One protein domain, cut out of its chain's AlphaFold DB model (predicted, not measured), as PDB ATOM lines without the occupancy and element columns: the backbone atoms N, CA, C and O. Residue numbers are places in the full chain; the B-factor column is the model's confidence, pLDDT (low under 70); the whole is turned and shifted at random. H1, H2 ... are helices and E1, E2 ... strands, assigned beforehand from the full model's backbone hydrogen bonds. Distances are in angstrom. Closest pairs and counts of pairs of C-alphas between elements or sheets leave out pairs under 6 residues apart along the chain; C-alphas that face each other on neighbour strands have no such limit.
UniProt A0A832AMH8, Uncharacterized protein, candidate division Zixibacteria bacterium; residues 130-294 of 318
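AT A GLANCE: This is residues 130 to 294 of the 318 residues of an uncharacterized protein of candidate division Zixibacteria bacterium (UniProt A0A832AMH8). With little regular structure, long loops join one end, with helix H5, the H1-H2 corner and the E1-E2 hairpin, to small helices H3 and H4. Named elements, mostly helix, hold 49 of the 165 printed residues, in the order E1, E2, H1 to H5. The whole is only just loose, close to compact, with radius of gyration of the C-alphas 18.7 A and spans 58 by 42 by 25 A.

IN THESE COORDINATES: E1, residues 134 to 136, begins at C-alpha (48.992, -6.542, -28.804); E2 is 145 to 147, H1 149 to 155, H2 158 to 165, H3 194 to 198, H4 207 to 210. H5, residues 249 to 267, 27.4 A long, ends at C-alpha (30.031, -2.743, -45.974).

HOW THE PARTS SIT: In the antiparallel hairpin E1 and E2, N 134 and O 147 are 2.8 A apart. H1 and H2 touch only at the corner, closest at C-alphas 153 and 161, 5.7 A. O i to N i+4 pairs are within hydrogen-bond range throughout H1 and H3, 14 of 15 in H5 and 0 of 4 in H2, with 3 of 5 O i to N i+3 pairs.

THE WHOLE: The printed part has no cut; links H2 to H3 and H4 to H5 are long. Residues 283 to 294 have pLDDT under 70.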
ATOM      1  N   GLY A 130      51.931  -6.366 -25.033       88.00
ATOM      2  CA  GLY A 130      51.974  -5.067 -25.711       88.00
ATOM      3  C   GLY A 130      51.021  -4.050 -25.085       88.00
ATOM      4  O   GLY A 130      50.518  -4.274 -23.985       88.00
ATOM      5  N   GLY A 131      50.798  -2.946 -25.795       88.50
ATOM      6  CA  GLY A 131      49.861  -1.877 -25.436       88.50
ATOM      7  C   GLY A 131      48.936  -1.588 -26.616       88.50
ATOM      8  O   GLY A 131      48.042  -2.381 -26.903       88.50
ATOM      9  N   ASP A 132      49.212  -0.509 -27.349       92.62
ATOM     10  CA  ASP A 132      48.439  -0.089 -28.531       92.62
ATOM     11  C   ASP A 132      48.376  -1.167 -29.620       92.62
ATOM     12  O   ASP A 132      47.374  -1.314 -30.318       92.62
ATOM     13  N   THR A 133      49.454  -1.939 -29.759       91.31
ATOM     14  CA  THR A 133      49.483  -3.183 -30.531       91.31
ATOM     15  C   THR A 133      49.776  -4.335 -29.583       91.31
ATOM     16  O   THR A 133      50.777  -4.330 -28.866       91.31
ATOM     17  N   LEU A 134      48.887  -5.322 -29.585       92.62
ATOM     18  CA  LEU A 134      48.992  -6.542 -28.804       92.62
ATOM     19  C   LEU A 134      49.517  -7.659 -29.699       92.62
ATOM     20  O   LEU A 134      48.939  -7.955 -30.740       92.62
ATOM     21  N   TYR A 135      50.580  -8.326 -29.271       91.50
ATOM     22  CA  TYR A 135      51.017  -9.569 -29.883       91.50
ATOM     23  C   TYR A 135      50.289 -10.747 -29.247       91.50
ATOM     24  O   TYR A 135      50.511 -11.088 -28.075       91.50
ATOM     25  N   ILE A 136      49.395 -11.338 -30.030       92.94
ATOM     26  CA  ILE A 136      48.584 -12.487 -29.663       92.94
ATOM     27  C   ILE A 136      49.350 -13.747 -30.054       92.94
ATOM     28  O   ILE A 136      49.372 -14.139 -31.213       92.94
ATOM     29  N   ASP A 137      49.971 -14.360 -29.058       90.94
ATOM     30  CA  ASP A 137      50.745 -15.597 -29.160       90.94
ATOM     31  C   ASP A 137      50.446 -16.408 -27.897       90.94
ATOM     32  O   ASP A 137      51.090 -16.245 -26.851       90.94
ATOM     33  N   GLY A 138      49.340 -17.154 -27.967       91.81
ATOM     34  CA  GLY A 138      48.731 -17.812 -26.816       91.81
ATOM     35  C   GLY A 138      49.587 -18.956 -26.283       91.81
ATOM     36  O   GLY A 138      49.730 -19.087 -25.072       91.81
ATOM     37  N   ASN A 139      50.185 -19.752 -27.164       90.38
ATOM     38  CA  ASN A 139      51.001 -20.920 -26.829       90.38
ATOM     39  C   ASN A 139      52.514 -20.631 -26.782       90.38
ATOM     40  O   ASN A 139      53.271 -21.527 -26.414       90.38
ATOM     41  N   ARG A 140      52.952 -19.397 -27.079       88.31
ATOM     42  CA  ARG A 140      54.364 -18.971 -27.065       88.31
ATOM     43  C   ARG A 140      55.240 -19.740 -28.048       88.31
ATOM     44  O   ARG A 140      56.410 -19.984 -27.760       88.31
ATOM     45  N   ASP A 141      54.691 -20.108 -29.200       81.19
ATOM     46  CA  ASP A 141      55.444 -20.767 -30.273       81.19
ATOM     47  C   ASP A 141      56.048 -19.773 -31.280       81.19
ATOM     48  O   ASP A 141      56.636 -20.185 -32.278       81.19
ATOM     49  N   LEU A 142      55.929 -18.469 -30.989       78.06
ATOM     50  CA  LEU A 142      56.369 -17.354 -31.828       78.06
ATOM     51  C   LEU A 142      55.595 -17.219 -33.149       78.06
ATOM     52  O   LEU A 142      55.955 -16.372 -33.964       78.06
ATOM     53  N   TYR A 143      54.499 -17.956 -33.333       81.25
ATOM     54  CA  TYR A 143      53.586 -17.829 -34.465       81.25
ATOM     55  C   TYR A 143      52.300 -17.102 -34.038       81.25
ATOM     56  O   TYR A 143      51.230 -17.688 -33.869       81.25
ATOM     57  N   GLY A 144      52.416 -15.788 -33.831       85.12
ATOM     58  CA  GLY A 144      51.337 -14.938 -33.330       85.12
ATOM     59  C   GLY A 144      50.790 -13.927 -34.339       85.12
ATOM     60  O   GLY A 144      51.246 -13.821 -35.473       85.12
ATOM     61  N   VAL A 145      49.798 -13.151 -33.897       89.69
ATOM     62  CA  VAL A 145      49.179 -12.053 -34.658       89.69
ATOM     63  C   VAL A 145      49.470 -10.719 -33.981       89.69
ATOM     64  O   VAL A 145      49.277 -10.564 -32.775       89.69
ATOM     65  N   ALA A 146      49.892  -9.729 -34.768       90.38
ATOM     66  CA  ALA A 146      50.033  -8.347 -34.326       90.38
ATOM     67  C   ALA A 146      48.680  -7.624 -34.407       90.38
ATOM     68  O   ALA A 146      48.287  -7.075 -35.437       90.38
ATOM     69  N   PHE A 147      47.938  -7.633 -33.307       93.25
ATOM     70  CA  PHE A 147      46.625  -7.019 -33.222       93.25
ATOM     71  C   PHE A 147      46.736  -5.540 -32.845       93.25
ATOM     72  O   PHE A 147      47.070  -5.193 -31.713       93.25
ATOM     73  N   LYS A 148      46.436  -4.652 -33.798       94.00
ATOM     74  CA  LYS A 148      46.437  -3.191 -33.607       94.00
ATOM     75  C   LYS A 148      45.230  -2.766 -32.757       94.00
ATOM     76  O   LYS A 148      44.218  -2.314 -33.290       94.00
ATOM     77  N   HIS A 149      45.319  -2.977 -31.448       95.19
ATOM     78  CA  HIS A 149      44.243  -2.789 -30.477       95.19
ATOM     79  C   HIS A 149      43.719  -1.347 -30.441       95.19
ATOM     80  O   HIS A 149      42.514  -1.144 -30.571       95.19
ATOM     81  N   GLU A 150      44.605  -0.351 -30.384       96.00
ATOM     82  CA  GLU A 150      44.211   1.067 -30.364       96.00
ATOM     83  C   GLU A 150      43.453   1.471 -31.636       96.00
ATOM     84  O   GLU A 150      42.434   2.154 -31.579       96.00
ATOM     85  N   MET A 151      43.875   0.957 -32.799       95.25
ATOM     86  CA  MET A 151      43.153   1.176 -34.056       95.25
ATOM     87  C   MET A 151      41.727   0.609 -33.992       95.25
ATOM     88  O   MET A 151      40.783   1.247 -34.460       95.25
ATOM     89  N   HIS A 152      41.550  -0.581 -33.412       95.62
ATOM     90  CA  HIS A 152      40.221  -1.177 -33.272       95.62
ATOM     91  C   HIS A 152      39.342  -0.362 -32.325       95.62
ATOM     92  O   HIS A 152      38.159  -0.185 -32.623       95.62
ATOM     93  N   ILE A 153      39.912   0.182 -31.247       96.06
ATOM     94  CA  ILE A 153      39.207   1.100 -30.348       96.06
ATOM     95  C   ILE A 153      38.767   2.346 -31.119       96.06
ATOM     96  O   ILE A 153      37.584   2.702 -31.111       96.06
ATOM     97  N   SER A 154      39.686   2.975 -31.856       96.19
ATOM     98  CA  SER A 154      39.401   4.224 -32.557       96.19
ATOM     99  C   SER A 154      38.364   4.064 -33.670       96.19
ATOM    100  O   SER A 154      37.513   4.931 -33.851       96.19
ATOM    101  N   GLN A 155      38.406   2.948 -34.404       92.81
ATOM    102  CA  GLN A 155      37.524   2.704 -35.551       92.81
ATOM    103  C   GLN A 155      36.128   2.197 -35.166       92.81
ATOM    104  O   GLN A 155      35.209   2.296 -35.975       92.81
ATOM    105  N   ASN A 156      35.941   1.679 -33.949       92.56
ATOM    106  CA  ASN A 156      34.673   1.081 -33.517       92.56
ATOM    107  C   ASN A 156      33.961   1.879 -32.410       92.56
ATOM    108  O   ASN A 156      33.253   1.308 -31.583       92.56
ATOM    109  N   GLY A 157      34.126   3.204 -32.384       90.62
ATOM    110  CA  GLY A 157      33.378   4.062 -31.459       90.62
ATOM    111  C   GLY A 157      34.011   4.195 -30.071       90.62
ATOM    112  O   GLY A 157      33.305   4.385 -29.077       90.62
ATOM    113  N   GLN A 158      35.343   4.125 -29.987       92.56
ATOM    114  CA  GLN A 158      36.115   4.418 -28.778       92.56
ATOM    115  C   GLN A 158      35.685   3.513 -27.613       92.56
ATOM    116  O   GLN A 158      35.759   2.291 -27.712       92.56
ATOM    117  N   LYS A 159      35.172   4.084 -26.517       87.31
ATOM    118  CA  LYS A 159      34.760   3.335 -25.316       87.31
ATOM    119  C   LYS A 159      33.637   2.322 -25.567       87.31
ATOM    120  O   LYS A 159      33.537   1.352 -24.824       87.31
ATOM    121  N   GLN A 160      32.799   2.531 -26.584       87.44
ATOM    122  CA  GLN A 160      31.721   1.591 -26.914       87.44
ATOM    123  C   GLN A 160      32.243   0.329 -27.612       87.44
ATOM    124  O   GLN A 160      31.583  -0.708 -27.576       87.44
ATOM    125  N   SER A 161      33.452   0.382 -28.182       92.62
ATOM    126  CA  SER A 161      34.048  -0.759 -28.883       92.62
ATOM    127  C   SER A 161      34.388  -1.921 -27.948       92.62
ATOM    128  O   SER A 161      34.386  -3.072 -28.377       92.62
ATOM    129  N   CYS A 162      34.625  -1.651 -26.658       93.38
ATOM    130  CA  CYS A 162      35.091  -2.657 -25.707       93.38
ATOM    131  C   CYS A 162      34.131  -3.853 -25.611       93.38
ATOM    132  O   CYS A 162      34.584  -4.994 -25.570       93.38
ATOM    133  N   ALA A 163      32.815  -3.607 -25.625       93.44
ATOM    134  CA  ALA A 163      31.786  -4.647 -25.533       93.44
ATOM    135  C   ALA A 163      31.630  -5.474 -26.829       93.44
ATOM    136  O   ALA A 163      31.003  -6.535 -26.819       93.44
ATOM    137  N   LEU A 164      32.230  -5.035 -27.942       93.94
ATOM    138  CA  LEU A 164      32.261  -5.810 -29.184       93.94
ATOM    139  C   LEU A 164      33.201  -7.017 -29.076       93.94
ATOM    140  O   LEU A 164      32.964  -8.019 -29.745       93.94
ATOM    141  N   CYS A 165      34.238  -6.923 -28.234       93.94
ATOM    142  CA  CYS A 165      35.266  -7.955 -28.083       93.94
ATOM    143  C   CYS A 165      35.293  -8.557 -26.673       93.94
ATOM    144  O   CYS A 165      35.220  -9.776 -26.518       93.94
ATOM    145  N   HIS A 166      35.359  -7.721 -25.633       94.31
ATOM    146  CA  HIS A 166      35.356  -8.158 -24.237       94.31
ATOM    147  C   HIS A 166      33.932  -8.451 -23.787       94.31
ATOM    148  O   HIS A 166      33.312  -7.685 -23.061       94.31
ATOM    149  N   HIS A 167      33.391  -9.564 -24.259       92.81
ATOM    150  CA  HIS A 167      31.998  -9.921 -24.021       92.81
ATOM    151  C   HIS A 167      31.729 -10.438 -22.600       92.81
ATOM    152  O   HIS A 167      30.574 -10.556 -22.199       92.81
ATOM    153  N   MET A 168      32.779 -10.757 -21.843       91.69
ATOM    154  CA  MET A 168      32.687 -11.283 -20.489       91.69
ATOM    155  C   MET A 168      33.926 -10.887 -19.687       91.69
ATOM    156  O   MET A 168      35.045 -10.985 -20.191       91.69
ATOM    157  N   ASN A 169      33.729 -10.470 -18.440       91.31
ATOM    158  CA  ASN A 169      34.805 -10.156 -17.507       91.31
ATOM    159  C   ASN A 169      34.850 -11.172 -16.374       91.31
ATOM    160  O   ASN A 169      33.834 -11.743 -15.988       91.31
ATOM    161  N   ILE A 170      36.034 -11.366 -15.803       89.00
ATOM    162  CA  ILE A 170      36.142 -11.968 -14.474       89.00
ATOM    163  C   ILE A 170      35.552 -10.982 -13.453       89.00
ATOM    164  O   ILE A 170      35.664  -9.771 -13.657       89.00
ATOM    165  N   PRO A 171      34.930 -11.455 -12.356       85.75
ATOM    166  CA  PRO A 171      34.433 -10.570 -11.309       85.75
ATOM    167  C   PRO A 171      35.488  -9.558 -10.852       85.75
ATOM    168  O   PRO A 171      36.646  -9.926 -10.643       85.75
ATOM    169  N   MET A 172      35.069  -8.301 -10.670       85.31
ATOM    170  CA  MET A 172      35.930  -7.170 -10.286       85.31
ATOM    171  C   MET A 172      36.996  -6.773 -11.322       85.31
ATOM    172  O   MET A 172      37.877  -5.971 -11.014       85.31
ATOM    173  N   ASP A 173      36.920  -7.299 -12.542       90.62
ATOM    174  CA  ASP A 173      37.805  -6.950 -13.649       90.62
ATOM    175  C   ASP A 173      37.030  -6.203 -14.747       90.62
ATOM    176  O   ASP A 173      35.798  -6.231 -14.814       90.62
ATOM    177  N   LYS A 174      37.753  -5.516 -15.626       90.62
ATOM    178  CA  LYS A 174      37.190  -4.890 -16.825       90.62
ATOM    179  C   LYS A 174      38.073  -5.220 -18.006       90.62
ATOM    180  O   LYS A 174      39.288  -5.100 -17.915       90.62
ATOM    181  N   GLN A 175      37.441  -5.554 -19.126       91.62
ATOM    182  CA  GLN A 175      38.133  -5.903 -20.363       91.62
ATOM    183  C   GLN A 175      39.076  -7.096 -20.150       91.62
ATOM    184  O   GLN A 175      40.226  -7.099 -20.591       91.62
ATOM    185  N   SER A 176      38.579  -8.133 -19.465       93.75
ATOM    186  CA  SER A 176      39.369  -9.333 -19.194       93.75
ATOM    187  C   SER A 176      39.883  -9.953 -20.495       93.75
ATOM    188  O   SER A 176      39.172 -10.038 -21.501       93.75
ATOM    189  N   GLY A 177      41.140 -10.400 -20.476       94.44
ATOM    190  CA  GLY A 177      41.763 -11.042 -21.629       94.44
ATOM    191  C   GLY A 177      41.179 -12.428 -21.915       94.44
ATOM    192  O   GLY A 177      40.931 -13.208 -20.994       94.44
ATOM    193  N   CYS A 178      41.044 -12.772 -23.200       95.38
ATOM    194  CA  CYS A 178      40.415 -14.015 -23.668       95.38
ATOM    195  C   CYS A 178      41.014 -15.276 -23.021       95.38
ATOM    196  O   CYS A 178      40.284 -16.197 -22.662       95.38
ATOM    197  N   TYR A 179      42.338 -15.289 -22.815       95.88
ATOM    198  CA  TYR A 179      43.099 -16.431 -22.282       95.88
ATOM    199  C   TYR A 179      42.633 -16.874 -20.889       95.88
ATOM    200  O   TYR A 179      42.860 -18.010 -20.483       95.88
ATOM    201  N   ARG A 180      41.971 -15.983 -20.139       94.56
ATOM    202  CA  ARG A 180      41.501 -16.300 -18.792       94.56
ATOM    203  C   ARG A 180      40.352 -17.305 -18.783       94.56
ATOM    204  O   ARG A 180      40.275 -18.119 -17.864       94.56
ATOM    205  N   CYS A 181      39.495 -17.263 -19.802       93.81
ATOM    206  CA  CYS A 181      38.359 -18.175 -19.951       93.81
ATOM    207  C   CYS A 181      38.625 -19.230 -21.028       93.81
ATOM    208  O   CYS A 181      38.305 -20.397 -20.818       93.81
ATOM    209  N   HIS A 182      39.265 -18.839 -22.132       95.44
ATOM    210  CA  HIS A 182      39.679 -19.704 -23.238       95.44
ATOM    211  C   HIS A 182      41.101 -20.230 -22.995       95.44
ATOM    212  O   HIS A 182      42.065 -19.833 -23.651       95.44
ATOM    213  N   LYS A 183      41.238 -21.078 -21.974       95.06
ATOM    214  CA  LYS A 183      42.530 -21.455 -21.371       95.06
ATOM    215  C   LYS A 183      43.358 -22.403 -22.230       95.06
ATOM    216  O   LYS A 183      44.539 -22.580 -21.950       95.06
ATOM    217  N   LEU A 184      42.742 -23.054 -23.215       94.56
ATOM    218  CA  LEU A 184      43.371 -24.082 -24.039       94.56
ATOM    219  C   LEU A 184      43.349 -23.680 -25.512       94.56
ATOM    220  O   LEU A 184      42.336 -23.211 -26.029       94.56
ATOM    221  N   MET A 185      44.480 -23.871 -26.190       92.06
ATOM    222  CA  MET A 185      44.696 -23.374 -27.548       92.06
ATOM    223  C   MET A 185      43.755 -24.037 -28.558       92.06
ATOM    224  O   MET A 185      43.148 -23.349 -29.370       92.06
ATOM    225  N   TYR A 186      43.595 -25.362 -28.454       91.12
ATOM    226  CA  TYR A 186      42.894 -26.203 -29.438       91.12
ATOM    227  C   TYR A 186      41.782 -27.074 -28.832       91.12
ATOM    228  O   TYR A 186      41.277 -27.979 -29.486       91.12
ATOM    229  N   GLN A 187      41.438 -26.857 -27.562       91.31
ATOM    230  CA  GLN A 187      40.412 -27.622 -26.852       91.31
ATOM    231  C   GLN A 187      39.466 -26.683 -26.130       91.31
ATOM    232  O   GLN A 187      39.848 -25.577 -25.756       91.31
ATOM    233  N   GLU A 188      38.249 -27.150 -25.896       92.94
ATOM    234  CA  GLU A 188      37.328 -26.469 -25.003       92.94
ATOM    235  C   GLU A 188      37.888 -26.416 -23.577       92.94
ATOM    236  O   GLU A 188      38.584 -27.328 -23.125       92.94
ATOM    237  N   SER A 189      37.575 -25.349 -22.848       92.50
ATOM    238  CA  SER A 189      37.992 -25.186 -21.459       92.50
ATOM    239  C   SER A 189      36.826 -24.836 -20.550       92.50
ATOM    240  O   SER A 189      35.895 -24.133 -20.936       92.50
ATOM    241  N   ASP A 190      36.906 -25.288 -19.302       92.19
ATOM    242  CA  ASP A 190      35.961 -24.916 -18.254       92.19
ATOM    243  C   ASP A 190      36.135 -23.426 -17.894       92.19
ATOM    244  O   ASP A 190      37.069 -23.029 -17.175       92.19
ATOM    245  N   ALA A 191      35.248 -22.604 -18.463       90.31
ATOM    246  CA  ALA A 191      35.215 -21.160 -18.266       90.31
ATOM    247  C   ALA A 191      34.663 -20.805 -16.884       90.31
ATOM    248  O   ALA A 191      35.131 -19.851 -16.268       90.31
ATOM    249  N   PHE A 192      33.721 -21.607 -16.376       89.88
ATOM    250  CA  PHE A 192      33.226 -21.482 -15.009       89.88
ATOM    251  C   PHE A 192      34.324 -21.816 -13.995       89.88
ATOM    252  O   PHE A 192      34.457 -21.147 -12.978       89.88
ATOM    253  N   GLY A 193      35.153 -22.821 -14.265       90.94
ATOM    254  CA  GLY A 193      36.151 -23.288 -13.309       90.94
ATOM    255  C   GLY A 193      35.474 -23.960 -12.120       90.94
ATOM    256  O   GLY A 193      35.619 -23.514 -10.980       90.94
ATOM    257  N   HIS A 194      34.733 -25.035 -12.387       91.94
ATOM    258  CA  HIS A 194      33.943 -25.776 -11.410       91.94
ATOM    259  C   HIS A 194      34.760 -26.142 -10.174       91.94
ATOM    260  O   HIS A 194      34.332 -25.883  -9.054       91.94
ATOM    261  N   GLN A 195      35.972 -26.669 -10.376       92.56
ATOM    262  CA  GLN A 195      36.875 -27.050  -9.286       92.56
ATOM    263  C   GLN A 195      37.248 -25.869  -8.384       92.56
ATOM    264  O   GLN A 195      37.372 -26.034  -7.175       92.56
ATOM    265  N   TRP A 196      37.418 -24.672  -8.951       93.06
ATOM    266  CA  TRP A 196      37.712 -23.482  -8.158       93.06
ATOM    267  C   TRP A 196      36.484 -23.046  -7.355       93.06
ATOM    268  O   TRP A 196      36.602 -22.804  -6.157       93.06
ATOM    269  N   HIS A 197      35.301 -23.018  -7.972       93.75
ATOM    270  CA  HIS A 197      34.064 -22.633  -7.289       93.75
ATOM    271  C   HIS A 197      33.688 -23.592  -6.154       93.75
ATOM    272  O   HIS A 197      33.282 -23.134  -5.088       93.75
ATOM    273  N   SER A 198      33.861 -24.902  -6.346       93.88
ATOM    274  CA  SER A 198      33.519 -25.919  -5.342       93.88
ATOM    275  C   SER A 198      34.606 -26.149  -4.287       93.88
ATOM    276  O   SER A 198      34.380 -26.875  -3.322       93.88
ATOM    277  N   SER A 199      35.810 -25.599  -4.469       95.12
ATOM    278  CA  SER A 199      36.934 -25.842  -3.562       95.12
ATOM    279  C   SER A 199      36.856 -24.963  -2.309       95.12
ATOM    280  O   SER A 199      36.618 -23.760  -2.436       95.12
ATOM    281  N   PRO A 200      37.188 -25.497  -1.114       94.00
ATOM    282  CA  PRO A 200      37.300 -24.704   0.114       94.00
ATOM    283  C   PRO A 200      38.335 -23.573   0.046       94.00
ATOM    284  O   PRO A 200      38.256 -22.617   0.806       94.00
ATOM    285  N   ARG A 201      39.328 -23.689  -0.849       94.12
ATOM    286  CA  ARG A 201      40.369 -22.668  -1.073       94.12
ATOM    287  C   ARG A 201      40.034 -21.701  -2.216       94.12
ATOM    288  O   ARG A 201      40.846 -20.834  -2.519       94.12
ATOM    289  N   GLY A 202      38.901 -21.899  -2.889       91.44
ATOM    290  CA  GLY A 202      38.419 -21.052  -3.976       91.44
ATOM    291  C   GLY A 202      37.107 -20.378  -3.593       91.44
ATOM    292  O   GLY A 202      37.048 -19.671  -2.591       91.44
ATOM    293  N   GLY A 203      36.057 -20.605  -4.381       90.00
ATOM    294  CA  GLY A 203      34.735 -20.017  -4.146       90.00
ATOM    295  C   GLY A 203      33.994 -20.584  -2.930       90.00
ATOM    296  O   GLY A 203      33.081 -19.933  -2.431       90.00
ATOM    297  N   ASN A 204      34.382 -21.773  -2.450       94.81
ATOM    298  CA  ASN A 204      33.752 -22.487  -1.336       94.81
ATOM    299  C   ASN A 204      32.213 -22.568  -1.451       94.81
ATOM    300  O   ASN A 204      31.486 -22.431  -0.466       94.81
ATOM    301  N   ILE A 205      31.715 -22.756  -2.677       93.00
ATOM    302  CA  ILE A 205      30.287 -22.851  -2.976       93.00
ATOM    303  C   ILE A 205      29.844 -24.300  -2.793       93.00
ATOM    304  O   ILE A 205      30.379 -25.216  -3.422       93.00
ATOM    305  N   ALA A 206      28.834 -24.514  -1.953       92.88
ATOM    306  CA  ALA A 206      28.255 -25.834  -1.755       92.88
ATOM    307  C   ALA A 206      27.486 -26.284  -3.004       92.88
ATOM    308  O   ALA A 206      26.809 -25.489  -3.655       92.88
ATOM    309  N   CYS A 207      27.508 -27.585  -3.306       92.06
ATOM    310  CA  CYS A 207      26.891 -28.129  -4.520       92.06
ATOM    311  C   CYS A 207      25.411 -27.734  -4.664       92.06
ATOM    312  O   CYS A 207      24.983 -27.369  -5.755       92.06
ATOM    313  N   VAL A 208      24.655 -27.746  -3.559       92.31
ATOM    314  CA  VAL A 208      23.221 -27.393  -3.513       92.31
ATOM    315  C   VAL A 208      22.942 -25.911  -3.782       92.31
ATOM    316  O   VAL A 208      21.829 -25.522  -4.126       92.31
ATOM    317  N   GLN A 209      23.952 -25.050  -3.643       91.31
ATOM    318  CA  GLN A 209      23.805 -23.633  -3.968       91.31
ATOM    319  C   GLN A 209      23.803 -23.407  -5.482       91.31
ATOM    320  O   GLN A 209      23.191 -22.436  -5.931       91.31
ATOM    321  N   CYS A 210      24.426 -24.303  -6.257       90.31
ATOM    322  CA  CYS A 210      24.514 -24.227  -7.716       90.31
ATOM    323  C   CYS A 210      23.559 -25.200  -8.428       90.31
ATOM    324  O   CYS A 210      22.949 -24.822  -9.427       90.31
ATOM    325  N   HIS A 211      23.391 -26.412  -7.895       92.38
ATOM    326  CA  HIS A 211      22.511 -27.449  -8.430       92.38
ATOM    327  C   HIS A 211      21.300 -27.648  -7.524       92.38
ATOM    328  O   HIS A 211      21.454 -27.932  -6.336       92.38
ATOM    329  N   GLU A 212      20.105 -27.526  -8.090       89.25
ATOM    330  CA  GLU A 212      18.853 -27.729  -7.360       89.25
ATOM    331  C   GLU A 212      18.679 -29.194  -6.930       89.25
ATOM    332  O   GLU A 212      19.121 -30.127  -7.606       89.25
ATOM    333  N   GLU A 213      18.039 -29.405  -5.778       88.56
ATOM    334  CA  GLU A 213      17.738 -30.750  -5.288       88.56
ATOM    335  C   GLU A 213      16.716 -31.446  -6.196       88.56
ATOM    336  O   GLU A 213      15.776 -30.831  -6.696       88.56
ATOM    337  N   GLY A 214      16.905 -32.748  -6.422       86.81
ATOM    338  CA  GLY A 214      16.024 -33.547  -7.279       86.81
ATOM    339  C   GLY A 214      16.276 -33.416  -8.786       86.81
ATOM    340  O   GLY A 214      15.637 -34.130  -9.553       86.81
ATOM    341  N   GLN A 215      17.218 -32.571  -9.222       87.69
ATOM    342  CA  GLN A 215      17.662 -32.501 -10.617       87.69
ATOM    343  C   GLN A 215      19.006 -33.209 -10.818       87.69
ATOM    344  O   GLN A 215      19.848 -33.278  -9.918       87.69
ATOM    345  N   GLU A 216      19.232 -33.716 -12.032       89.56
ATOM    346  CA  GLU A 216      20.549 -34.212 -12.423       89.56
ATOM    347  C   GLU A 216      21.559 -33.059 -12.379       89.56
ATOM    348  O   GLU A 216      21.286 -31.967 -12.877       89.56
ATOM    349  N   ARG A 217      22.728 -33.278 -11.772       89.56
ATOM    350  CA  ARG A 217      23.760 -32.246 -11.602       89.56
ATOM    351  C   ARG A 217      24.565 -32.078 -12.885       89.56
ATOM    352  O   ARG A 217      25.664 -32.604 -13.014       89.56
ATOM    353  N   THR A 218      24.004 -31.340 -13.834       88.25
ATOM    354  CA  THR A 218      24.627 -31.064 -15.131       88.25
ATOM    355  C   THR A 218      24.918 -29.574 -15.281       88.25
ATOM    356  O   THR A 218      24.393 -28.739 -14.544       88.25
ATOM    357  N   ALA A 219      25.746 -29.214 -16.263       83.94
ATOM    358  CA  ALA A 219      25.979 -27.808 -16.597       83.94
ATOM    359  C   ALA A 219      24.704 -27.097 -17.090       83.94
ATOM    360  O   ALA A 219      24.605 -25.883 -16.949       83.94
ATOM    361  N   ALA A 220      23.741 -27.839 -17.649       84.38
ATOM    362  CA  ALA A 220      22.490 -27.289 -18.169       84.38
ATOM    363  C   ALA A 220      21.469 -26.975 -17.062       84.38
ATOM    364  O   ALA A 220      20.717 -26.011 -17.187       84.38
ATOM    365  N   SER A 221      21.447 -27.769 -15.988       88.06
ATOM    366  CA  SER A 221      20.575 -27.563 -14.821       88.06
ATOM    367  C   SER A 221      21.197 -26.664 -13.747       88.06
ATOM    368  O   SER A 221      20.511 -26.218 -12.831       88.06
ATOM    369  N   ALA A 222      22.501 -26.390 -13.834       89.44
ATOM    370  CA  ALA A 222      23.180 -25.469 -12.935       89.44
ATOM    371  C   ALA A 222      22.641 -24.036 -13.079       89.44
ATOM    372  O   ALA A 222      22.296 -23.575 -14.171       89.44
ATOM    373  N   LYS A 223      22.627 -23.287 -11.970       89.31
ATOM    374  CA  LYS A 223      22.291 -21.858 -11.997       89.31
ATOM    375  C   LYS A 223      23.236 -21.090 -12.926       89.31
ATOM    376  O   LYS A 223      24.446 -21.306 -12.927       89.31
ATOM    377  N   LYS A 224      22.669 -20.138 -13.671       87.69
ATOM    378  CA  LYS A 224      23.417 -19.223 -14.542       87.69
ATOM    379  C   LYS A 224      24.348 -18.313 -13.741       87.69
ATOM    380  O   LYS A 224      24.066 -17.978 -12.590       87.69
ATOM    381  N   CYS A 225      25.435 -17.875 -14.376       86.56
ATOM    382  CA  CYS A 225      26.478 -17.071 -13.741       86.56
ATOM    383  C   CYS A 225      25.948 -15.728 -13.209       86.56
ATOM    384  O   CYS A 225      26.391 -15.258 -12.164       86.56
ATOM    385  N   ASP A 226      24.963 -15.139 -13.892       85.44
ATOM    386  CA  ASP A 226      24.330 -13.859 -13.542       85.44
ATOM    387  C   ASP A 226      23.541 -13.879 -12.222       85.44
ATOM    388  O   ASP A 226      23.277 -12.831 -11.630       85.44
ATOM    389  N   ARG A 227      23.215 -15.069 -11.700       88.69
ATOM    390  CA  ARG A 227      22.604 -15.222 -10.373       88.69
ATOM    391  C   ARG A 227      23.542 -14.797  -9.245       88.69
ATOM    392  O   ARG A 227      23.056 -14.384  -8.194       88.69
ATOM    393  N   CYS A 228      24.854 -14.872  -9.468       88.44
ATOM    394  CA  CYS A 228      25.875 -14.473  -8.499       88.44
ATOM    395  C   CYS A 228      26.725 -13.291  -8.994       88.44
ATOM    396  O   CYS A 228      27.098 -12.439  -8.191       88.44
ATOM    397  N   HIS A 229      26.990 -13.196 -10.299       88.56
ATOM    398  CA  HIS A 229      27.848 -12.176 -10.903       88.56
ATOM    399  C   HIS A 229      27.028 -11.178 -11.730       88.56
ATOM    400  O   HIS A 229      26.663 -11.452 -12.870       88.56
ATOM    401  N   ARG A 230      26.738 -10.003 -11.157       84.62
ATOM    402  CA  ARG A 230      25.859  -8.991 -11.782       84.62
ATOM    403  C   ARG A 230      26.543  -8.131 -12.850       84.62
ATOM    404  O   ARG A 230      25.857  -7.478 -13.624       84.62
ATOM    405  N   ASP A 231      27.868  -8.124 -12.881       84.69
ATOM    406  CA  ASP A 231      28.732  -7.275 -13.713       84.69
ATOM    407  C   ASP A 231      29.571  -8.082 -14.722       84.69
ATOM    408  O   ASP A 231      30.527  -7.581 -15.311       84.69
ATOM    409  N   LEU A 232      29.198  -9.347 -14.931       87.44
ATOM    410  CA  LEU A 232      29.947 -10.309 -15.736       87.44
ATOM    411  C   LEU A 232      29.940  -9.970 -17.230       87.44
ATOM    412  O   LEU A 232      30.954 -10.136 -17.905       87.44
ATOM    413  N   LEU A 233      28.799  -9.513 -17.747       89.44
ATOM    414  CA  LEU A 233      28.634  -9.132 -19.145       89.44
ATOM    415  C   LEU A 233      28.575  -7.612 -19.259       89.44
ATOM    416  O   LEU A 233      27.689  -7.003 -18.654       89.44
ATOM    417  N   PRO A 234      29.467  -6.989 -20.044       88.94
ATOM    418  CA  PRO A 234      29.335  -5.579 -20.365       88.94
ATOM    419  C   PRO A 234      28.013  -5.276 -21.061       88.94
ATOM    420  O   PRO A 234      27.494  -6.073 -21.847       88.94
ATOM    421  N   GLU A 235      27.478  -4.090 -20.793       88.44
ATOM    422  CA  GLU A 235      26.306  -3.596 -21.503       88.44
ATOM    423  C   GLU A 235      26.600  -3.513 -23.009       88.44
ATOM    424  O   GLU A 235      27.654  -3.031 -23.425       88.44
ATOM    425  N   GLY A 236      25.684  -4.032 -23.829       88.50
ATOM    426  CA  GLY A 236      25.870  -4.094 -25.280       88.50
ATOM    427  C   GLY A 236      26.856  -5.167 -25.759       88.50
ATOM    428  O   GLY A 236      27.272  -5.108 -26.914       88.50
ATOM    429  N   ALA A 237      27.228  -6.141 -24.913       90.75
ATOM    430  CA  ALA A 237      28.093  -7.247 -25.318       90.75
ATOM    431  C   ALA A 237      27.564  -7.945 -26.584       90.75
ATOM    432  O   ALA A 237      26.440  -8.457 -26.609       90.75
ATOM    433  N   ARG A 238      28.397  -7.980 -27.631       89.06
ATOM    434  CA  ARG A 238      28.039  -8.577 -28.929       89.06
ATOM    435  C   ARG A 238      27.842 -10.091 -28.830       89.06
ATOM    436  O   ARG A 238      26.965 -10.644 -29.487       89.06
ATOM    437  N   ILE A 239      28.656 -10.754 -28.011       88.25
ATOM    438  CA  ILE A 239      28.609 -12.203 -27.794       88.25
ATOM    439  C   ILE A 239      27.907 -12.481 -26.464       88.25
ATOM    440  O   ILE A 239      28.256 -11.914 -25.431       88.25
ATOM    441  N   LYS A 240      26.937 -13.398 -26.477       84.25
ATOM    442  CA  LYS A 240      26.285 -13.913 -25.267       84.25
ATOM    443  C   LYS A 240      26.808 -15.314 -24.966       84.25
ATOM    444  O   LYS A 240      27.129 -16.060 -25.887       84.25
ATOM    445  N   TYR A 241      26.899 -15.672 -23.687       80.56
ATOM    446  CA  TYR A 241      27.245 -17.034 -23.285       80.56
ATOM    447  C   TYR A 241      25.973 -17.861 -23.098       80.56
ATOM    448  O   TYR A 241      24.991 -17.402 -22.514       80.56
ATOM    449  N   GLU A 242      26.009 -19.098 -23.580       72.06
ATOM    450  CA  GLU A 242      24.929 -20.072 -23.379       72.06
ATOM    451  C   GLU A 242      25.378 -21.265 -22.537       72.06
ATOM    452  O   GLU A 242      24.552 -22.005 -22.007       72.06
ATOM    453  N   ARG A 243      26.695 -21.467 -22.419       74.12
ATOM    454  CA  ARG A 243      27.308 -22.638 -21.793       74.12
ATOM    455  C   ARG A 243      28.423 -22.203 -20.850       74.12
ATOM    456  O   ARG A 243      29.055 -21.172 -21.056       74.12
ATOM    457  N   ASN A 244      28.703 -23.051 -19.865       85.00
ATOM    458  CA  ASN A 244      29.804 -22.875 -18.907       85.00
ATOM    459  C   ASN A 244      31.167 -23.323 -19.472       85.00
ATOM    460  O   ASN A 244      32.185 -23.283 -18.780       85.00
ATOM    461  N   ILE A 245      31.174 -23.761 -20.732       89.81
ATOM    462  CA  ILE A 245      32.342 -24.211 -21.475       89.81
ATOM    463  C   ILE A 245      32.710 -23.133 -22.488       89.81
ATOM    464  O   ILE A 245      31.873 -22.698 -23.281       89.81
ATOM    465  N   ALA A 246      33.968 -22.709 -22.452       92.50
ATOM    466  CA  ALA A 246      34.550 -21.856 -23.468       92.50
ATOM    467  C   ALA A 246      35.049 -22.723 -24.634       92.50
ATOM    468  O   ALA A 246      35.733 -23.719 -24.381       92.50
ATOM    469  N   PRO A 247      34.780 -22.345 -25.900       93.94
ATOM    470  CA  PRO A 247      35.470 -22.942 -27.039       93.94
ATOM    471  C   PRO A 247      36.983 -22.725 -26.930       93.94
ATOM    472  O   PRO A 247      37.445 -21.899 -26.132       93.94
ATOM    473  N   SER A 248      37.748 -23.433 -27.760       94.25
ATOM    474  CA  SER A 248      39.197 -23.249 -27.813       94.25
ATOM    475  C   SER A 248      39.576 -21.793 -28.089       94.25
ATOM    476  O   SER A 248      38.802 -21.024 -28.664       94.25
ATOM    477  N   TYR A 249      40.769 -21.392 -27.658       94.81
ATOM    478  CA  TYR A 249      41.261 -20.029 -27.852       94.81
ATOM    479  C   TYR A 249      41.321 -19.639 -29.328       94.81
ATOM    480  O   TYR A 249      40.881 -18.547 -29.689       94.81
ATOM    481  N   VAL A 250      41.789 -20.555 -30.183       93.12
ATOM    482  CA  VAL A 250      41.803 -20.369 -31.639       93.12
ATOM    483  C   VAL A 250      40.389 -20.173 -32.170       93.12
ATOM    484  O   VAL A 250      40.148 -19.236 -32.928       93.12
ATOM    485  N   ASP A 251      39.439 -21.006 -31.744       93.56
ATOM    486  CA  ASP A 251      38.069 -20.923 -32.247       93.56
ATOM    487  C   ASP A 251      37.362 -19.655 -31.784       93.56
ATOM    488  O   ASP A 251      36.638 -19.031 -32.558       93.56
ATOM    489  N   ALA A 252      37.574 -19.257 -30.531       93.69
ATOM    490  CA  ALA A 252      37.015 -18.036 -29.968       93.69
ATOM    491  C   ALA A 252      37.496 -16.801 -30.732       93.69
ATOM    492  O   ALA A 252      36.688 -15.953 -31.116       93.69
ATOM    493  N   MET A 253      38.805 -16.727 -30.991       94.06
ATOM    494  CA  MET A 253      39.403 -15.626 -31.739       94.06
ATOM    495  C   MET A 253      38.960 -15.617 -33.192       94.06
ATOM    496  O   MET A 253      38.499 -14.586 -33.674       94.06
ATOM    497  N   HIS A 254      39.042 -16.752 -33.891       94.06
ATOM    498  CA  HIS A 254      38.644 -16.799 -35.293       94.06
ATOM    499  C   HIS A 254      37.163 -16.501 -35.476       94.06
ATOM    500  O   HIS A 254      36.842 -15.710 -36.355       94.06
ATOM    501  N   ARG A 255      36.268 -17.034 -34.637       92.25
ATOM    502  CA  ARG A 255      34.840 -16.686 -34.717       92.25
ATOM    503  C   ARG A 255      34.630 -15.186 -34.529       92.25
ATOM    504  O   ARG A 255      34.064 -14.540 -35.398       92.25
ATOM    505  N   LEU A 256      35.157 -14.593 -33.456       93.19
ATOM    506  CA  LEU A 256      34.965 -13.162 -33.200       93.19
ATOM    507  C   LEU A 256      35.551 -12.277 -34.315       93.19
ATOM    508  O   LEU A 256      34.863 -11.398 -34.839       93.19
ATOM    509  N   CYS A 257      36.824 -12.478 -34.656       93.50
ATOM    510  CA  CYS A 257      37.547 -11.599 -35.570       93.50
ATOM    511  C   CYS A 257      37.101 -11.800 -37.020       93.50
ATOM    512  O   CYS A 257      36.808 -10.823 -37.709       93.50
ATOM    513  N   VAL A 258      37.027 -13.051 -37.487       94.69
ATOM    514  CA  VAL A 258      36.704 -13.350 -38.889       94.69
ATOM    515  C   VAL A 258      35.251 -13.006 -39.187       94.69
ATOM    516  O   VAL A 258      34.999 -12.415 -40.235       94.69
ATOM    517  N   ASP A 259      34.303 -13.293 -38.291       93.94
ATOM    518  CA  ASP A 259      32.892 -12.975 -38.546       93.94
ATOM    519  C   ASP A 259      32.668 -11.456 -38.604       93.94
ATOM    520  O   ASP A 259      32.048 -10.956 -39.543       93.94
ATOM    521  N   CYS A 260      33.270 -10.696 -37.679       94.31
ATOM    522  CA  CYS A 260      33.233  -9.231 -37.725       94.31
ATOM    523  C   CYS A 260      33.883  -8.687 -39.010       94.31
ATOM    524  O   CYS A 260      33.332  -7.807 -39.673       94.31
ATOM    525  N   HIS A 261      35.037  -9.226 -39.411       95.38
ATOM    526  CA  HIS A 261      35.719  -8.797 -40.631       95.38
ATOM    527  C   HIS A 261      34.944  -9.150 -41.901       95.38
ATOM    528  O   HIS A 261      34.970  -8.360 -42.841       95.38
ATOM    529  N   LYS A 262      34.230 -10.282 -41.937       95.12
ATOM    530  CA  LYS A 262      33.333 -10.639 -43.047       95.12
ATOM    531  C   LYS A 262      32.194  -9.637 -43.170       95.12
ATOM    532  O   LYS A 262      31.952  -9.133 -44.259       95.12
ATOM    533  N   GLU A 263      31.540  -9.293 -42.062       94.12
ATOM    534  CA  GLU A 263      30.493  -8.263 -42.061       94.12
ATOM    535  C   GLU A 263      31.030  -6.919 -42.553       94.12
ATOM    536  O   GLU A 263      30.417  -6.265 -43.393       94.12
ATOM    537  N   LYS A 264      32.210  -6.513 -42.071       93.75
ATOM    538  CA  LYS A 264      32.834  -5.255 -42.489       93.75
ATOM    539  C   LYS A 264      33.244  -5.268 -43.957       93.75
ATOM    540  O   LYS A 264      33.007  -4.266 -44.623       93.75
ATOM    541  N   ALA A 265      33.763  -6.380 -44.470       94.06
ATOM    542  CA  ALA A 265      34.127  -6.543 -45.877       94.06
ATOM    543  C   ALA A 265      32.940  -6.340 -46.833       94.06
ATOM    544  O   ALA A 265      33.139  -5.876 -47.948       94.06
ATOM    545  N   LEU A 266      31.710  -6.626 -46.392       93.19
ATOM    546  CA  LEU A 266      30.493  -6.380 -47.178       93.19
ATOM    547  C   LEU A 266      30.051  -4.908 -47.179       93.19
ATOM    548  O   LEU A 266      29.271  -4.500 -48.034       93.19
ATOM    549  N   THR A 267      30.500  -4.125 -46.198       91.38
ATOM    550  CA  THR A 267      30.031  -2.743 -45.974       91.38
ATOM    551  C   THR A 267      31.068  -1.677 -46.308       91.38
ATOM    552  O   THR A 267      30.709  -0.519 -46.504       91.38
ATOM    553  N   LEU A 268      32.349  -2.043 -46.335       91.31
ATOM    554  CA  LEU A 268      33.463  -1.132 -46.559       91.31
ATOM    555  C   LEU A 268      34.016  -1.333 -47.971       91.31
ATOM    556  O   LEU A 268      34.521  -2.404 -48.296       91.31
ATOM    557  N   GLU A 269      33.967  -0.278 -48.777       92.19
ATOM    558  CA  GLU A 269      34.532  -0.265 -50.127       92.19
ATOM    559  C   GLU A 269      36.060  -0.482 -50.095       92.19
ATOM    560  O   GLU A 269      36.769   0.125 -49.281       92.19
ATOM    561  N   GLY A 270      36.578  -1.370 -50.953       91.06
ATOM    562  CA  GLY A 270      38.011  -1.669 -51.052       91.06
ATOM    563  C   GLY A 270      38.579  -2.478 -49.876       91.06
ATOM    564  O   GLY A 270      39.790  -2.443 -49.618       91.06
ATOM    565  N   LYS A 271      37.713  -3.147 -49.100       92.31
ATOM    566  CA  LYS A 271      38.069  -4.002 -47.948       92.31
ATOM    567  C   LYS A 271      37.484  -5.411 -48.057       92.31
ATOM    568  O   LYS A 271      37.328  -6.089 -47.043       92.31
ATOM    569  N   GLU A 272      37.230  -5.882 -49.270       92.75
ATOM    570  CA  GLU A 272      36.640  -7.191 -49.578       92.75
ATOM    571  C   GLU A 272      37.471  -8.342 -48.978       92.75
ATOM    572  O   GLU A 272      36.948  -9.361 -48.531       92.75
ATOM    573  N   ASP A 273      38.784  -8.134 -48.881       90.81
ATOM    574  CA  ASP A 273      39.748  -9.112 -48.386       90.81
ATOM    575  C   ASP A 273      39.972  -9.072 -46.863       90.81
ATOM    576  O   ASP A 273      40.830  -9.796 -46.355       90.81
ATOM    577  N   LEU A 274      39.233  -8.251 -46.106       91.56
ATOM    578  CA  LEU A 274      39.486  -8.007 -44.676       91.56
ATOM    579  C   LEU A 274      39.447  -9.282 -43.811       91.56
ATOM    580  O   LEU A 274      40.147  -9.367 -42.800       91.56
ATOM    581  N   ALA A 275      38.665 -10.282 -44.219       91.25
ATOM    582  CA  ALA A 275      38.521 -11.560 -43.523       91.25
ATOM    583  C   ALA A 275      39.556 -12.630 -43.926       91.25
ATOM    584  O   ALA A 275      39.521 -13.742 -43.398       91.25
ATOM    585  N   ARG A 276      40.461 -12.341 -44.873       90.00
ATOM    586  CA  ARG A 276      41.477 -13.307 -45.322       90.00
ATOM    587  C   ARG A 276      42.552 -13.520 -44.257       90.00
ATOM    588  O   ARG A 276      42.985 -12.572 -43.607       90.00
ATOM    589  N   CYS A 277      43.069 -14.745 -44.158       88.56
ATOM    590  CA  CYS A 277      44.065 -15.141 -43.151       88.56
ATOM    591  C   CYS A 277      45.289 -14.210 -43.125       88.56
ATOM    592  O   CYS A 277      45.738 -13.807 -42.055       88.56
ATOM    593  N   ALA A 278      45.782 -13.820 -44.304       87.56
ATOM    594  CA  ALA A 278      46.956 -12.962 -44.468       87.56
ATOM    595  C   ALA A 278      46.765 -11.526 -43.945       87.56
ATOM    596  O   ALA A 278      47.744 -10.810 -43.774       87.56
ATOM    597  N   ARG A 279      45.525 -11.083 -43.684       89.06
ATOM    598  CA  ARG A 279      45.268  -9.774 -43.062       89.06
ATOM    599  C   ARG A 279      45.595  -9.749 -41.572       89.06
ATOM    600  O   ARG A 279      45.798  -8.664 -41.037       89.06
ATOM    601  N   CYS A 280      45.615 -10.914 -40.928       88.44
ATOM    602  CA  CYS A 280      45.949 -11.063 -39.513       88.44
ATOM    603  C   CYS A 280      47.311 -11.745 -39.332       88.44
ATOM    604  O   CYS A 280      48.115 -11.317 -38.510       88.44
ATOM    605  N   HIS A 281      47.582 -12.793 -40.108       87.56
ATOM    606  CA  HIS A 281      48.828 -13.553 -40.063       87.56
ATOM    607  C   HIS A 281      49.824 -13.015 -41.094       87.56
ATOM    608  O   HIS A 281      49.953 -13.554 -42.194       87.56
ATOM    609  N   GLU A 282      50.514 -11.935 -40.733       73.06
ATOM    610  CA  GLU A 282      51.677 -11.450 -41.477       73.06
ATOM    611  C   GLU A 282      52.894 -12.343 -41.172       73.06
ATOM    612  O   GLU A 282      53.054 -12.847 -40.061       73.06
ATOM    613  N   THR A 283      53.754 -12.583 -42.164       55.50
ATOM    614  CA  THR A 283      54.870 -13.548 -42.078       55.50
ATOM    615  C   THR A 283      56.052 -13.081 -41.230       55.50
ATOM    616  O   THR A 283      57.000 -13.844 -41.046       55.50
ATOM    617  N   VAL A 284      56.026 -11.848 -40.721       57.47
ATOM    618  CA  VAL A 284      57.144 -11.244 -39.991       57.47
ATOM    619  C   VAL A 284      56.642 -10.772 -38.624       57.47
ATOM    620  O   VAL A 284      55.684  -9.997 -38.575       57.47
ATOM    621  N   PRO A 285      57.254 -11.218 -37.508       56.62
ATOM    622  CA  PRO A 285      56.990 -10.643 -36.196       56.62
ATOM    623  C   PRO A 285      57.189  -9.120 -36.239       56.62
ATOM    624  O   PRO A 285      58.059  -8.646 -36.972       56.62
ATOM    625  N   PRO A 286      56.424  -8.331 -35.468       59.72
ATOM    626  CA  PRO A 286      56.609  -6.887 -35.420       59.72
ATOM    627  C   PRO A 286      58.062  -6.493 -35.148       59.72
ATOM    628  O   PRO A 286      58.707  -7.091 -34.293       59.72
ATOM    629  N   GLU A 287      58.539  -5.435 -35.804       59.38
ATOM    630  CA  GLU A 287      59.934  -4.961 -35.761       59.38
ATOM    631  C   GLU A 287      60.452  -4.666 -34.334       59.38
ATOM    632  O   GLU A 287      61.648  -4.745 -34.066       59.38
ATOM    633  N   TYR A 288      59.548  -4.392 -33.383       63.97
ATOM    634  CA  TYR A 288      59.876  -4.185 -31.966       63.97
ATOM    635  C   TYR A 288      60.146  -5.484 -31.180       63.97
ATOM    636  O   TYR A 288      60.667  -5.433 -30.064       63.97
ATOM    637  N   MET A 289      59.784  -6.653 -31.715       57.97
ATOM    638  CA  MET A 289      60.257  -7.943 -31.219       57.97
ATOM    639  C   MET A 289      61.634  -8.188 -31.834       57.97
ATOM    640  O   MET A 289      61.746  -8.739 -32.923       57.97
ATOM    641  N   SER A 290      62.663  -7.697 -31.134       52.84
ATOM    642  CA  SER A 290      64.084  -7.776 -31.503       52.84
ATOM    643  C   SER A 290      64.466  -9.105 -32.190       52.84
ATOM    644  O   SER A 290      64.021 -10.167 -31.736       52.84
ATOM    645  N   PRO A 291      65.367  -9.088 -33.196       51.34
ATOM    646  CA  PRO A 291      65.960 -10.299 -33.777       51.34
ATOM    647  C   PRO A 291      66.751 -11.157 -32.764       51.34
ATOM    648  O   PRO A 291      67.183 -12.255 -33.096       51.34
ATOM    649  N   GLU A 292      66.926 -10.679 -31.529       46.44
ATOM    650  CA  GLU A 292      67.565 -11.383 -30.412       46.44
ATOM    651  C   GLU A 292      66.583 -12.193 -29.556       46.44
ATOM    652  O   GLU A 292      67.003 -12.780 -28.554       46.44
ATOM    653  N   ALA A 293      65.286 -12.239 -29.905       49.81
ATOM    654  CA  ALA A 293      64.378 -13.217 -29.314       49.81
ATOM    655  C   ALA A 293      65.058 -14.582 -29.473       49.81
ATOM    656  O   ALA A 293      65.297 -14.985 -30.616       49.81
ATOM    657  N   PRO A 294      65.453 -15.253 -28.368       43.81
ATOM    658  CA  PRO A 294      66.200 -16.485 -28.469       43.81
ATOM    659  C   PRO A 294      65.415 -17.365 -29.414       43.81
ATOM    660  O   PRO A 294      64.189 -17.454 -29.290       43.81
TER     661      PRO A 294